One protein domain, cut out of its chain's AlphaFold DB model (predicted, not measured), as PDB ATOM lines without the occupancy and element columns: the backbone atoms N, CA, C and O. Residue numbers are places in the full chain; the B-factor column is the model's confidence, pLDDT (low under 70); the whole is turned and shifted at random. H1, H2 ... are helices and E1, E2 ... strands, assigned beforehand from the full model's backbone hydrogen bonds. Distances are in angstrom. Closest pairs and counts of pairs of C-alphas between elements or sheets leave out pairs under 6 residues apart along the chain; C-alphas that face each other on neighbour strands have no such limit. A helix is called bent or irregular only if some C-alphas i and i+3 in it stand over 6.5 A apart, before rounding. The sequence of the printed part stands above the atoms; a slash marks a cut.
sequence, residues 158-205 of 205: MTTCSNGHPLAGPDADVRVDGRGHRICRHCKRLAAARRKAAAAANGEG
ATOM      1  N   MET A 158      38.827  -7.551  -1.878       71.25
ATOM      2  CA  MET A 158      38.899  -6.320  -1.083       71.25
ATOM      3  C   MET A 158      37.588  -5.528  -1.245       71.25
ATOM      4  O   MET A 158      37.301  -5.044  -2.340       71.25
ATOM      5  N   THR A 159      36.741  -5.483  -0.218       85.25
ATOM      6  CA  THR A 159      35.397  -4.877  -0.291       85.25
ATOM      7  C   THR A 159      35.400  -3.404   0.087       85.25
ATOM      8  O   THR A 159      34.475  -2.690  -0.283       85.25
ATOM      9  N   THR A 160      36.457  -2.931   0.743       87.69
ATOM     10  CA  THR A 160      36.656  -1.538   1.151       87.69
ATOM     11  C   THR A 160      38.082  -1.092   0.844       87.69
ATOM     12  O   THR A 160      39.014  -1.895   0.846       87.69
ATOM     13  N   CYS A 161      38.278   0.187   0.526       88.25
ATOM     14  CA  CYS A 161      39.612   0.745   0.330       88.25
ATOM     15  C   CYS A 161      40.264   1.073   1.681       88.25
ATOM     16  O   CYS A 161      39.602   1.072   2.715       88.25
ATOM     17  N   SER A 162      41.552   1.423   1.686       86.44
ATOM     18  CA  SER A 162      42.276   1.795   2.913       86.44
ATOM     19  C   SER A 162      41.696   3.007   3.657       86.44
ATOM     20  O   SER A 162      41.999   3.194   4.827       86.44
ATOM     21  N   ASN A 163      40.862   3.820   2.997       85.94
ATOM     22  CA  ASN A 163      40.139   4.944   3.602       85.94
ATOM     23  C   ASN A 163      38.665   4.605   3.909       85.94
ATOM     24  O   ASN A 163      37.857   5.510   4.075       85.94
ATOM     25  N   GLY A 164      38.287   3.323   3.904       87.62
ATOM     26  CA  GLY A 164      36.946   2.859   4.273       87.62
ATOM     27  C   GLY A 164      35.875   2.938   3.178       87.62
ATOM     28  O   GLY A 164      34.769   2.458   3.395       87.62
ATOM     29  N   HIS A 165      36.169   3.481   1.992       91.75
ATOM     30  CA  HIS A 165      35.165   3.575   0.923       91.75
ATOM     31  C   HIS A 165      34.829   2.202   0.320       91.75
ATOM     32  O   HIS A 165      35.759   1.419   0.081       91.75
ATOM     33  N   PRO A 166      33.556   1.938  -0.021       91.25
ATOM     34  CA  PRO A 166      33.154   0.706  -0.690       91.25
ATOM     35  C   PRO A 166      33.896   0.500  -2.018       91.25
ATOM     36  O   PRO A 166      34.001   1.397  -2.856       91.25
ATOM     37  N   LEU A 167      34.424  -0.709  -2.209       88.12
ATOM     38  CA  LEU A 167      35.022  -1.189  -3.457       88.12
ATOM     39  C   LEU A 167      34.188  -2.290  -4.125       88.12
ATOM     40  O   LEU A 167      34.514  -2.720  -5.233       88.12
ATOM     41  N   ALA A 168      33.149  -2.781  -3.452       87.19
ATOM     42  CA  ALA A 168      32.194  -3.771  -3.939       87.19
ATOM     43  C   ALA A 168      30.773  -3.371  -3.511       87.19
ATOM     44  O   ALA A 168      30.617  -2.714  -2.486       87.19
ATOM     45  N   GLY A 169      29.761  -3.804  -4.266       85.56
ATOM     46  CA  GLY A 169      28.352  -3.494  -3.997       85.56
ATOM     47  C   GLY A 169      27.826  -2.275  -4.770       85.56
ATOM     48  O   GLY A 169      28.590  -1.641  -5.500       85.56
ATOM     49  N   PRO A 170      26.522  -1.967  -4.641       86.50
ATOM     50  CA  PRO A 170      25.857  -0.890  -5.383       86.50
ATOM     51  C   PRO A 170      26.426   0.504  -5.074       86.50
ATOM     52  O   PRO A 170      26.442   1.360  -5.952       86.50
ATOM     53  N   ASP A 171      26.986   0.700  -3.877       86.31
ATOM     54  CA  ASP A 171      27.550   1.982  -3.428       86.31
ATOM     55  C   ASP A 171      29.041   2.162  -3.786       86.31
ATOM     56  O   ASP A 171      29.697   3.118  -3.359       86.31
ATOM     57  N   ALA A 172      29.630   1.230  -4.546       89.00
ATOM     58  CA  ALA A 172      31.054   1.241  -4.866       89.00
ATOM     59  C   ALA A 172      31.405   2.184  -6.029       89.00
ATOM     60  O   ALA A 172      31.320   1.824  -7.203       89.00
ATOM     61  N   ASP A 173      31.933   3.367  -5.708       92.00
ATOM     62  CA  ASP A 173      32.475   4.308  -6.700       92.00
ATOM     63  C   ASP A 173      33.932   3.961  -7.082       92.00
ATOM     64  O   ASP A 173      34.914   4.534  -6.579       92.00
ATOM     65  N   VAL A 174      34.083   2.974  -7.974       92.19
ATOM     66  CA  VAL A 174      35.381   2.410  -8.387       92.19
ATOM     67  C   VAL A 174      35.692   2.559  -9.879       92.19
ATOM     68  O   VAL A 174      34.830   2.740 -10.739       92.19
ATOM     69  N   ARG A 175      36.981   2.496 -10.216       92.12
ATOM     70  CA  ARG A 175      37.490   2.313 -11.583       92.12
ATOM     71  C   ARG A 175      38.418   1.105 -11.604       92.12
ATOM     72  O   ARG A 175      39.291   1.020 -10.748       92.12
ATOM     73  N   VAL A 176      38.268   0.214 -12.577       88.88
ATOM     74  CA  VAL A 176      39.173  -0.929 -12.767       88.88
ATOM     75  C   VAL A 176      40.291  -0.541 -13.741       88.88
ATOM     76  O   VAL A 176      40.027   0.128 -14.739       88.88
ATOM     77  N   ASP A 177      41.542  -0.876 -13.425       85.50
ATOM     78  CA  ASP A 177      42.683  -0.670 -14.328       85.50
ATOM     79  C   ASP A 177      42.888  -1.851 -15.299       85.50
ATOM     80  O   ASP A 177      42.227  -2.882 -15.197       85.50
ATOM     81  N   GLY A 178      43.834  -1.727 -16.236       84.81
ATOM     82  CA  GLY A 178      44.138  -2.794 -17.202       84.81
ATOM     83  C   GLY A 178      44.708  -4.084 -16.589       84.81
ATOM     84  O   GLY A 178      44.840  -5.076 -17.293       84.81
ATOM     85  N   ARG A 179      45.045  -4.091 -15.291       81.56
ATOM     86  CA  ARG A 179      45.487  -5.274 -14.531       81.56
ATOM     87  C   ARG A 179      44.364  -5.864 -13.668       81.56
ATOM     88  O   ARG A 179      44.600  -6.829 -12.945       81.56
ATOM     89  N   GLY A 180      43.157  -5.300 -13.727       80.94
ATOM     90  CA  GLY A 180      42.007  -5.743 -12.943       80.94
ATOM     91  C   GLY A 180      41.963  -5.198 -11.510       80.94
ATOM     92  O   GLY A 180      41.127  -5.640 -10.720       80.94
ATOM     93  N   HIS A 181      42.821  -4.243 -11.135       84.56
ATOM     94  CA  HIS A 181      42.781  -3.646  -9.798       84.56
ATOM     95  C   HIS A 181      41.680  -2.588  -9.690       84.56
ATOM     96  O   HIS A 181      41.562  -1.697 -10.533       84.56
ATOM     97  N   ARG A 182      40.897  -2.648  -8.607       89.00
ATOM     98  CA  ARG A 182      39.864  -1.654  -8.281       89.00
ATOM     99  C   ARG A 182      40.487  -0.437  -7.600       89.00
ATOM    100  O   ARG A 182      41.102  -0.546  -6.544       89.00
ATOM    101  N   ILE A 183      40.286   0.732  -8.193       90.69
ATOM    102  CA  ILE A 183      40.754   2.032  -7.716       90.69
ATOM    103  C   ILE A 183      39.549   2.824  -7.206       90.69
ATOM    104  O   ILE A 183      38.626   3.100  -7.969       90.69
ATOM    105  N   CYS A 184      39.577   3.245  -5.939       94.12
ATOM    106  CA  CYS A 184      38.549   4.112  -5.356       94.12
ATOM    107  C   CYS A 184      38.575   5.507  -6.005       94.12
ATOM    108  O   CYS A 184      39.564   6.239  -5.871       94.12
ATOM    109  N   ARG A 185      37.494   5.903  -6.692       93.81
ATOM    110  CA  ARG A 185      37.419   7.223  -7.344       93.81
ATOM    111  C   ARG A 185      37.334   8.352  -6.325       93.81
ATOM    112  O   ARG A 185      37.966   9.384  -6.537       93.81
ATOM    113  N   HIS A 186      36.664   8.133  -5.194       92.62
ATOM    114  CA  HIS A 186      36.600   9.104  -4.100       92.62
ATOM    115  C   HIS A 186      38.003   9.481  -3.591       92.62
ATOM    116  O   HIS A 186      38.384  10.652  -3.615       92.62
ATOM    117  N   CYS A 187      38.841   8.490  -3.262       92.44
ATOM    118  CA  CYS A 187      40.234   8.726  -2.867       92.44
ATOM    119  C   CYS A 187      41.044   9.444  -3.954       92.44
ATOM    120  O   CYS A 187      41.883  10.288  -3.642       92.44
ATOM    121  N   LYS A 188      40.802   9.139  -5.236       93.38
ATOM    122  CA  LYS A 188      41.484   9.821  -6.346       93.38
ATOM    123  C   LYS A 188      41.065  11.286  -6.469       93.38
ATOM    124  O   LYS A 188      41.947  12.112  -6.698       93.38
ATOM    125  N   ARG A 189      39.778  11.614  -6.291       92.75
ATOM    126  CA  ARG A 189      39.286  13.004  -6.283       92.75
ATOM    127  C   ARG A 189      39.891  13.789  -5.119       92.75
ATOM    128  O   ARG A 189      40.454  14.853  -5.352       92.75
ATOM    129  N   LEU A 190      39.891  13.223  -3.908       89.81
ATOM    130  CA  LEU A 190      40.522  13.841  -2.733       89.81
ATOM    131  C   LEU A 190      42.023  14.081  -2.937       89.81
ATOM    132  O   LEU A 190      42.527  15.169  -2.668       89.81
ATOM    133  N   ALA A 191      42.748  13.091  -3.465       89.06
ATOM    134  CA  ALA A 191      44.173  13.233  -3.756       89.06
ATOM    135  C   ALA A 191      44.451  14.272  -4.860       89.06
ATOM    136  O   ALA A 191      45.472  14.955  -4.826       89.06
ATOM    137  N   ALA A 192      43.567  14.405  -5.852       90.81
ATOM    138  CA  ALA A 192      43.671  15.450  -6.868       90.81
ATOM    139  C   ALA A 192      43.414  16.846  -6.277       90.81
ATOM    140  O   ALA A 192      44.206  17.751  -6.527       90.81
ATOM    141  N   ALA A 193      42.382  16.997  -5.441       89.50
ATOM    142  CA  ALA A 193      42.067  18.249  -4.757       89.50
ATOM    143  C   ALA A 193      43.215  18.710  -3.843       89.50
ATOM    144  O   ALA A 193      43.643  19.856  -3.939       89.50
ATOM    145  N   ARG A 194      43.791  17.799  -3.041       88.62
ATOM    146  CA  ARG A 194      44.962  18.087  -2.188       88.62
ATOM    147  C   ARG A 194      46.163  18.581  -2.995       88.62
ATOM    148  O   ARG A 194      46.802  19.548  -2.604       88.62
ATOM    149  N   ARG A 195      46.451  17.950  -4.138       87.00
ATOM    150  CA  ARG A 195      47.549  18.378  -5.024       87.00
ATOM    151  C   ARG A 195      47.290  19.746  -5.650       87.00
ATOM    152  O   ARG A 195      48.218  20.536  -5.739       87.00
ATOM    153  N   LYS A 196      46.046  20.037  -6.044       87.25
ATOM    154  CA  LYS A 196      45.665  21.349  -6.581       87.25
ATOM    155  C   LYS A 196      45.798  22.452  -5.522       87.25
ATOM    156  O   LYS A 196      46.348  23.499  -5.828       87.25
ATOM    157  N   ALA A 197      45.360  22.190  -4.289       85.06
ATOM    158  CA  ALA A 197      45.514  23.118  -3.168       85.06
ATOM    159  C   ALA A 197      46.993  23.378  -2.830       85.06
ATOM    160  O   ALA A 197      47.389  24.525  -2.669       85.06
ATOM    161  N   ALA A 198      47.827  22.332  -2.802       80.56
ATOM    162  CA  ALA A 198      49.268  22.476  -2.581       80.56
ATOM    163  C   ALA A 198      49.972  23.244  -3.715       80.56
ATOM    164  O   ALA A 198      50.866  24.038  -3.453       80.56
ATOM    165  N   ALA A 199      49.569  23.034  -4.973       80.12
ATOM    166  CA  ALA A 199      50.115  23.779  -6.107       80.12
ATOM    167  C   ALA A 199      49.723  25.266  -6.077       80.12
ATOM    168  O   ALA A 199      50.551  26.100  -6.415       80.12
ATOM    169  N   ALA A 200      48.500  25.593  -5.642       78.06
ATOM    170  CA  ALA A 200      48.069  26.978  -5.452       78.06
ATOM    171  C   ALA A 200      48.871  27.670  -4.335       78.06
ATOM    172  O   ALA A 200      49.382  28.761  -4.545       78.06
ATOM    173  N   ALA A 201      49.081  26.992  -3.201       73.06
ATOM    174  CA  ALA A 201      49.875  27.515  -2.086       73.06
ATOM    175  C   ALA A 201      51.368  27.727  -2.419       73.06
ATOM    176  O   ALA A 201      52.022  28.551  -1.793       73.06
ATOM    177  N   ASN A 202      51.913  26.994  -3.398       69.19
ATOM    178  CA  ASN A 202      53.311  27.113  -3.835       69.19
ATOM    179  C   ASN A 202      53.510  28.077  -5.024       69.19
ATOM    180  O   ASN A 202      54.638  28.228  -5.484       69.19
ATOM    181  N   GLY A 203      52.435  28.661  -5.565       59.09
ATOM    182  CA  GLY A 203      52.464  29.572  -6.718       59.09
ATOM    183  C   GLY A 203      52.222  31.046  -6.376       59.09
ATOM    184  O   GLY A 203      52.208  31.868  -7.285       59.09
ATOM    185  N   GLU A 204      52.018  31.378  -5.100       51.75
ATOM    186  CA  GLU A 204      51.841  32.748  -4.585       51.75
ATOM    187  C   GLU A 204      53.104  33.237  -3.846       51.75
ATOM    188  O   GLU A 204      53.024  33.774  -2.742       51.75
ATOM    189  N   GLY A 205      54.280  32.999  -4.439       45.59
ATOM    190  CA  GLY A 205      55.582  33.489  -3.974       45.59
ATOM    191  C   GLY A 205      56.289  34.290  -5.052       45.59
ATOM    192  O   GLY A 205      56.287  33.815  -6.210       45.59
TER     193      GLY A 205
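AT A GLANCE: This is residues 158 to 205 of the 205 residues of the protein "Bacteriophage protein" of Streptomyces sp. (strain SPB074) (UniProt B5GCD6). A small head, made of a looping stretch with no named element, residues 158 to 173, and a short two-stranded hairpin, E1 and E2, runs on directly into one long helix, H1, which reaches out of it as an arm. Residues 189 to 205 stand free, of which 189 to 201 belong to H1, and this arm makes the length of the whole. The printed part has 48 residues, with two named strands and one named helix in the order E1, E2, H1 along the chain; the sheet has the order E1 - E2 and is antiparallel. The class is mixed, helices and strands, with under half of the residues in named elements. The whole is only just loose, close to extended, with a radius of gyration of the C-alphas of 14.1 A and spans of 45 by 23 by 16 A.

HOW THE PARTS SIT: The strands E1, residues 174 to 176, and E2, residues 182 to 184, are antiparallel neighbours and form a hairpin, with 147 degrees between their N-to-C directions. The C-alphas of Val 174 and Cys 184 face each other at 4.7 A, and those of Val 176 and Arg 182 at 4.6 A. N 175 and O 183 are within hydrogen-bond range at 2.8 A, and so are N 183 and O 175, also at 2.8 A. The helix H1, residues 185 to 201, follows E2 with 0 residues between them, a tight link. The closest C-alphas of E1 and H1 are those of Val 174 and Arg 185, 5.3 A apart, while the two centres are 18.2 A apart. In H1 every O i to N i+4 pair is within hydrogen-bond range, and the helix is not bent.

IN THESE COORDINATES: The printed part begins at Met 158, whose C-alpha is at (38.899, -6.320, -1.083). Residues 158 to 173 hold no named element, and their C-alphas lie 9 to 18 A from the mean of all C-alphas. E1, residues 174 to 176, begins with C-alpha 174 at (35.381, 2.410, -8.387) and is 6.7 A long from first to last C-alpha. E2, residues 182 to 184, is 6.6 A long. H1, residues 185 to 201, is 24.4 A long, from C-alpha 185 at (37.419, 7.223, -7.344) to C-alpha 201 at (49.875, 27.515, -2.086).

THE WHOLE: The outline is only just a rod, and the two C-alphas farthest apart are those of Gly 169 and Gly 205, at 45.9 A. Without the residues that stand free, the body has 31 residues and spans 23 by 18 by 13 A, with a radius of gyration of 8.5 A. The printed part has no cut and ends at Gly 205, the chain's last residue. The links E1 to E2, with 5 residues, and E2 to H1 are tight. The mean pLDDT of the printed part is 84.7, and residues 202 to 205 are under 70.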